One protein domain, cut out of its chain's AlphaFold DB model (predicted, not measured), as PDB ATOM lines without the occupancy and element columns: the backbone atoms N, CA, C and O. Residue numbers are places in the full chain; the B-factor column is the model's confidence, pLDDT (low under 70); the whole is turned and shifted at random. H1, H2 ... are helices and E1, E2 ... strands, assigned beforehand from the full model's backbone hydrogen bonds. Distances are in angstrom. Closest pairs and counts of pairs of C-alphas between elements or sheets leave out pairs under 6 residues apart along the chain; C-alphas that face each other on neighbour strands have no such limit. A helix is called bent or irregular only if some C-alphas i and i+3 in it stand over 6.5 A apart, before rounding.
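AT A GLANCE: This is residues 81 to 128 of the 323 residues of the protein "semaphorin-4F-like" of Cottoperca gobio (UniProt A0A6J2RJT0). A small hairpin of two short strands, E1 and E2, has helix H1 packed beside it, and a second, shorter helix, H2, packs along H1, running back the other way. The stretch of residues 109 to 118 swings in an arc from the end of the hairpin to H2. The printed part has 48 residues, with two named helices and two named strands in the order H1, E1, E2, H2; the strands make one antiparallel sheet, order E1 - E2, and the class is mixed, helices and strands. The whole is compact, with a radius of gyration of the C-alphas of 9.5 A, and rounded, spanning 25 by 22 by 16 A.

IN THESE COORDINATES: Strand E1 is residues 97 to 100, 9.7 A from first to last C-alpha. Strand E2 is residues 105 to 108, 10.3 A long in the same measure, and ends at C-alpha 108 at (20.888, -101.913, 61.762). Helix H1, residues 86 to 95, begins at C-alpha 86 at (34.223, -100.508, 60.784) and measures 14.4 A. H1 is irregular: C-alphas 91 and 94 are 7.2 A apart. Helix H2, residues 119 to 124, measures 8.9 A and ends at C-alpha 124 at (38.084, -100.744, 69.912).

HOW THE PARTS SIT: E1 and E2 form a hairpin, antiparallel, with 141 degrees between their N-to-C directions. Across it N 98 and O 107 are 2.8 A apart, and N 107 and O 98 are 2.8 A apart, both within hydrogen-bond range. The C-alphas of Val 98 and Arg 107, which face each other, are 5.3 A apart. H1 comes closest to E1 at the C-alphas of Cys 86 and Trp 99, 5.8 A apart. Its closest C-alphas to E2 are those of Cys 89 and Cys 106, 5.9 A apart. H1 and H2 touch, with the C-alphas of Gly 90 and Ala 122 closest at 4.8 A. Their lines stand at a shallow tilt of 25 degrees, and they run opposite ways; the line of H1 is a rough one. E1 and H2 are only just apart, at 8.1 A. In H2 every O i to N i+4 pair is within hydrogen-bond range; in H1, 4 of 6 are.

THE WHOLE: The two C-alphas farthest apart are those of Leu 82 and Pro 115, 25.6 A. The printed part has no cut. The links from H1 to E1 and from E1 to E2 are tight, and the link from E2 to H2, 10 residues, is short but not tight. The mean pLDDT of the printed part is 74.6; it is under 70 at residues 110 to 120, of which 119 and 120 belong to H2, and at residues 127 to 128.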
ATOM      1  N   ALA A  81      23.983 -99.181  56.054       83.88
ATOM      2  CA  ALA A  81      24.805 -99.604  54.915       83.88
ATOM      3  C   ALA A  81      25.706 -98.480  54.367       83.88
ATOM      4  O   ALA A  81      26.705 -98.744  53.707       83.88
ATOM      5  N   LEU A  82      25.391 -97.224  54.693       82.12
ATOM      6  CA  LEU A  82      26.194 -96.057  54.345       82.12
ATOM      7  C   LEU A  82      27.571 -96.038  55.015       82.12
ATOM      8  O   LEU A  82      28.483 -95.360  54.543       82.12
ATOM      9  N   TYR A  83      27.726 -96.745  56.133       84.81
ATOM     10  CA  TYR A  83      28.944 -96.742  56.931       84.81
ATOM     11  C   TYR A  83      29.814 -97.948  56.572       84.81
ATOM     12  O   TYR A  83      29.972 -98.880  57.356       84.81
ATOM     13  N   ALA A  84      30.393 -97.919  55.372       79.12
ATOM     14  CA  ALA A  84      31.137 -99.043  54.795       79.12
ATOM     15  C   ALA A  84      32.412 -99.449  55.565       79.12
ATOM     16  O   ALA A  84      32.940-100.528  55.340       79.12
ATOM     17  N   GLY A  85      32.923 -98.612  56.474       83.56
ATOM     18  CA  GLY A  85      34.106 -98.924  57.283       83.56
ATOM     19  C   GLY A  85      33.763 -99.198  58.743       83.56
ATOM     20  O   GLY A  85      32.967 -98.464  59.329       83.56
ATOM     21  N   CYS A  86      34.441-100.166  59.373       82.81
ATOM     22  CA  CYS A  86      34.223-100.508  60.784       82.81
ATOM     23  C   CYS A  86      34.304 -99.280  61.701       82.81
ATOM     24  O   CYS A  86      33.404 -99.046  62.501       82.81
ATOM     25  N   LYS A  87      35.330 -98.433  61.535       81.69
ATOM     26  CA  LYS A  87      35.509 -97.217  62.349       81.69
ATOM     27  C   LYS A  87      34.355 -96.221  62.164       81.69
ATOM     28  O   LYS A  87      33.906 -95.615  63.131       81.69
ATOM     29  N   VAL A  88      33.847 -96.074  60.939       82.81
ATOM     30  CA  VAL A  88      32.705 -95.194  60.634       82.81
ATOM     31  C   VAL A  88      31.414 -95.777  61.222       82.81
ATOM     32  O   VAL A  88      30.666 -95.069  61.892       82.81
ATOM     33  N   CYS A  89      31.199 -97.084  61.068       84.06
ATOM     34  CA  CYS A  89      30.062 -97.800  61.644       84.06
ATOM     35  C   CYS A  89      30.074 -97.772  63.183       84.06
ATOM     36  O   CYS A  89      29.039 -97.573  63.813       84.06
ATOM     37  N   GLY A  90      31.254 -97.880  63.801       83.44
ATOM     38  CA  GLY A  90      31.439 -97.763  65.246       83.44
ATOM     39  C   GLY A  90      31.034 -96.389  65.784       83.44
ATOM     40  O   GLY A  90      30.378 -96.308  66.821       83.44
ATOM     41  N   ARG A  91      31.321 -95.305  65.043       79.12
ATOM     42  CA  ARG A  91      30.814 -93.953  65.363       79.12
ATOM     43  C   ARG A  91      29.294 -93.857  65.235       79.12
ATOM     44  O   ARG A  91      28.663 -93.159  66.024       79.12
ATOM     45  N   ALA A  92      28.708 -94.596  64.295       79.56
ATOM     46  CA  ALA A  92      27.265 -94.678  64.085       79.56
ATOM     47  C   ALA A  92      26.534 -95.613  65.076       79.56
ATOM     48  O   ALA A  92      25.319 -95.775  64.973       79.56
ATOM     49  N   ARG A  93      27.217 -96.188  66.081       78.94
ATOM     50  CA  ARG A  93      26.590 -97.051  67.105       78.94
ATOM     51  C   ARG A  93      25.427 -96.366  67.827       78.94
ATOM     52  O   ARG A  93      24.406 -97.001  68.074       78.94
ATOM     53  N   GLY A  94      25.548 -95.064  68.098       72.44
ATOM     54  CA  GLY A  94      24.485 -94.263  68.720       72.44
ATOM     55  C   GLY A  94      23.195 -94.170  67.890       72.44
ATOM     56  O   GLY A  94      22.131 -93.934  68.456       72.44
ATOM     57  N   LEU A  95      23.276 -94.420  66.579       75.88
ATOM     58  CA  LEU A  95      22.144 -94.467  65.649       75.88
ATOM     59  C   LEU A  95      21.537 -95.875  65.511       75.88
ATOM     60  O   LEU A  95      20.655 -96.078  64.686       75.88
ATOM     61  N   GLY A  96      21.999 -96.855  66.298       78.94
ATOM     62  CA  GLY A  96      21.545 -98.243  66.185       78.94
ATOM     63  C   GLY A  96      22.234 -99.021  65.062       78.94
ATOM     64  O   GLY A  96      21.664 -99.973  64.546       78.94
ATOM     65  N   CYS A  97      23.455 -98.640  64.673       84.44
ATOM     66  CA  CYS A  97      24.243 -99.379  63.685       84.44
ATOM     67  C   CYS A  97      25.322-100.263  64.335       84.44
ATOM     68  O   CYS A  97      25.882 -99.933  65.386       84.44
ATOM     69  N   VAL A  98      25.629-101.402  63.711       87.31
ATOM     70  CA  VAL A  98      26.607-102.393  64.192       87.31
ATOM     71  C   VAL A  98      27.435-102.915  63.045       87.31
ATOM     72  O   VAL A  98      26.907-103.258  61.990       87.31
ATOM     73  N   TRP A  99      28.737-103.024  63.278       87.31
ATOM     74  CA  TRP A  99      29.627-103.666  62.332       87.31
ATOM     75  C   TRP A  99      29.507-105.188  62.434       87.31
ATOM     76  O   TRP A  99      29.720-105.751  63.509       87.31
ATOM     77  N   SER A 100      29.194-105.843  61.318       84.62
ATOM     78  CA  SER A 100      29.296-107.292  61.169       84.62
ATOM     79  C   SER A 100      30.678-107.640  60.631       84.62
ATOM     80  O   SER A 100      31.044-107.247  59.523       84.62
ATOM     81  N   THR A 101      31.456-108.390  61.410       82.38
ATOM     82  CA  THR A 101      32.768-108.891  60.976       82.38
ATOM     83  C   THR A 101      32.660-109.996  59.934       82.38
ATOM     84  O   THR A 101      33.579-110.149  59.142       82.38
ATOM     85  N   GLU A 102      31.564-110.757  59.943       82.25
ATOM     86  CA  GLU A 102      31.320-111.854  58.999       82.25
ATOM     87  C   GLU A 102      31.059-111.323  57.589       82.25
ATOM     88  O   GLU A 102      31.615-111.813  56.616       82.25
ATOM     89  N   GLU A 103      30.267-110.259  57.495       80.75
ATOM     90  CA  GLU A 103      29.879-109.673  56.211       80.75
ATOM     91  C   GLU A 103      30.724-108.468  55.818       80.75
ATOM     92  O   GLU A 103      30.539-107.903  54.742       80.75
ATOM     93  N   THR A 104      31.631-108.038  56.697       84.00
ATOM     94  CA  THR A 104      32.429-106.819  56.520       84.00
ATOM     95  C   THR A 104      31.562-105.602  56.172       84.00
ATOM     96  O   THR A 104      31.912-104.786  55.324       84.00
ATOM     97  N   ALA A 105      30.400-105.497  56.820       87.00
ATOM     98  CA  ALA A 105      29.378-104.505  56.507       87.00
ATOM     99  C   ALA A 105      28.688-103.978  57.769       87.00
ATOM    100  O   ALA A 105      28.651-104.632  58.815       87.00
ATOM    101  N   CYS A 106      28.107-102.782  57.668       87.25
ATOM    102  CA  CYS A 106      27.386-102.142  58.761       87.25
ATOM    103  C   CYS A 106      25.874-102.377  58.642       87.25
ATOM    104  O   CYS A 106      25.267-102.082  57.611       87.25
ATOM    105  N   ARG A 107      25.256-102.891  59.709       88.06
ATOM    106  CA  ARG A 107      23.840-103.280  59.756       88.06
ATOM    107  C   ARG A 107      23.067-102.550  60.851       88.06
ATOM    108  O   ARG A 107      23.665-102.164  61.858       88.06
ATOM    109  N   PRO A 108      21.746-102.372  60.680       85.50
ATOM    110  CA  PRO A 108      20.888-101.913  61.762       85.50
ATOM    111  C   PRO A 108      20.791-102.981  62.858       85.50
ATOM    112  O   PRO A 108      20.768-104.179  62.577       85.50
ATOM    113  N   THR A 109      20.716-102.545  64.111       79.38
ATOM    114  CA  THR A 109      20.369-103.380  65.261       79.38
ATOM    115  C   THR A 109      19.226-102.758  66.039       79.38
ATOM    116  O   THR A 109      19.135-101.540  66.180       79.38
ATOM    117  N   THR A 110      18.373-103.620  66.576       65.12
ATOM    118  CA  THR A 110      17.295-103.269  67.504       65.12
ATOM    119  C   THR A 110      17.709-103.429  68.966       65.12
ATOM    120  O   THR A 110      16.918-103.128  69.854       65.12
ATOM    121  N   ALA A 111      18.930-103.901  69.239       59.88
ATOM    122  CA  ALA A 111      19.431-104.035  70.601       59.88
ATOM    123  C   ALA A 111      19.672-102.653  71.224       59.88
ATOM    124  O   ALA A 111      20.423-101.842  70.670       59.88
ATOM    125  N   ASP A 112      19.062-102.405  72.384       52.53
ATOM    126  CA  ASP A 112      19.338-101.211  73.177       52.53
ATOM    127  C   ASP A 112      20.831-101.139  73.521       52.53
ATOM    128  O   ASP A 112      21.424-102.165  73.876       52.53
ATOM    129  N   PRO A 113      21.463 -99.952  73.423       53.34
ATOM    130  CA  PRO A 113      22.864 -99.803  73.767       53.34
ATOM    131  C   PRO A 113      23.045-100.119  75.258       53.34
ATOM    132  O   PRO A 113      22.625 -99.354  76.126       53.34
ATOM    133  N   GLY A 114      23.651-101.267  75.561       49.00
ATOM    134  CA  GLY A 114      23.948-101.687  76.925       49.00
ATOM    135  C   GLY A 114      24.998-100.788  77.598       49.00
ATOM    136  O   GLY A 114      25.621 -99.945  76.952       49.00
ATOM    137  N   PRO A 115      25.290-100.989  78.896       43.31
ATOM    138  CA  PRO A 115      26.250-100.167  79.650       43.31
ATOM    139  C   PRO A 115      27.686-100.151  79.084       43.31
ATOM    140  O   PRO A 115      28.486 -99.300  79.457       43.31
ATOM    141  N   GLY A 116      28.018-101.085  78.183       46.47
ATOM    142  CA  GLY A 116      29.285-101.150  77.445       46.47
ATOM    143  C   GLY A 116      29.209-100.685  75.982       46.47
ATOM    144  O   GLY A 116      30.209-100.794  75.276       46.47
ATOM    145  N   ASP A 117      28.064-100.183  75.509       51.50
ATOM    146  CA  ASP A 117      27.812 -99.765  74.117       51.50
ATOM    147  C   ASP A 117      28.097 -98.277  73.875       51.50
ATOM    148  O   ASP A 117      27.376 -97.561  73.178       51.50
ATOM    149  N   VAL A 118      29.199 -97.806  74.447       65.75
ATOM    150  CA  VAL A 118      29.755 -96.486  74.154       65.75
ATOM    151  C   VAL A 118      30.474 -96.569  72.806       65.75
ATOM    152  O   VAL A 118      31.149 -97.563  72.531       65.75
ATOM    153  N   VAL A 119      30.349 -95.532  71.969       67.81
ATOM    154  CA  VAL A 119      31.033 -95.400  70.663       67.81
ATOM    155  C   VAL A 119      32.496 -95.870  70.726       67.81
ATOM    156  O   VAL A 119      32.956 -96.590  69.842       67.81
ATOM    157  N   ASP A 120      33.201 -95.564  71.816       69.38
ATOM    158  CA  ASP A 120      34.593 -95.962  72.046       69.38
ATOM    159  C   ASP A 120      34.816 -97.481  72.095       69.38
ATOM    160  O   ASP A 120      35.815 -97.981  71.582       69.38
ATOM    161  N   ASN A 121      33.889 -98.245  72.675       70.44
ATOM    162  CA  ASN A 121      34.009 -99.701  72.746       70.44
ATOM    163  C   ASN A 121      33.734-100.358  71.385       70.44
ATOM    164  O   ASN A 121      34.365-101.353  71.033       70.44
ATOM    165  N   ALA A 122      32.824 -99.781  70.592       73.31
ATOM    166  CA  ALA A 122      32.609-100.205  69.210       73.31
ATOM    167  C   ALA A 122      33.846 -99.920  68.342       73.31
ATOM    168  O   ALA A 122      34.234-100.765  67.540       73.31
ATOM    169  N   LEU A 123      34.507 -98.777  68.553       75.00
ATOM    170  CA  LEU A 123      35.751 -98.428  67.866       75.00
ATOM    171  C   LEU A 123      36.905 -99.376  68.216       75.00
ATOM    172  O   LEU A 123      37.604 -99.814  67.309       75.00
ATOM    173  N   ARG A 124      37.053 -99.773  69.487       73.38
ATOM    174  CA  ARG A 124      38.084-100.744  69.912       73.38
ATOM    175  C   ARG A 124      37.966-102.104  69.222       73.38
ATOM    176  O   ARG A 124      38.970-102.770  69.009       73.38
ATOM    177  N   LYS A 125      36.753-102.526  68.857       73.81
ATOM    178  CA  LYS A 125      36.517-103.792  68.137       73.81
ATOM    179  C   LYS A 125      36.943-103.736  66.666       73.81
ATOM    180  O   LYS A 125      37.073-104.783  66.039       73.81
ATOM    181  N   CYS A 126      37.150-102.538  66.121       72.38
ATOM    182  CA  CYS A 126      37.620-102.332  64.753       72.38
ATOM    183  C   CYS A 126      39.139-102.400  64.613       72.38
ATOM    184  O   CYS A 126      39.634-102.483  63.490       72.38
ATOM    185  N   ASP A 127      39.872-102.359  65.724       65.56
ATOM    186  CA  ASP A 127      41.329-102.396  65.732       65.56
ATOM    187  C   ASP A 127      41.812-103.853  65.645       65.56
ATOM    188  O   ASP A 127      42.345-104.427  66.592       65.56
ATOM    189  N   ARG A 128      41.607-104.476  64.479       59.75
ATOM    190  CA  ARG A 128      42.415-105.625  64.058       59.75
ATOM    191  C   ARG A 128      43.631-105.071  63.306       59.75
ATOM    192  O   ARG A 128      43.495-104.552  62.208       59.75
TER     193      ARG A 128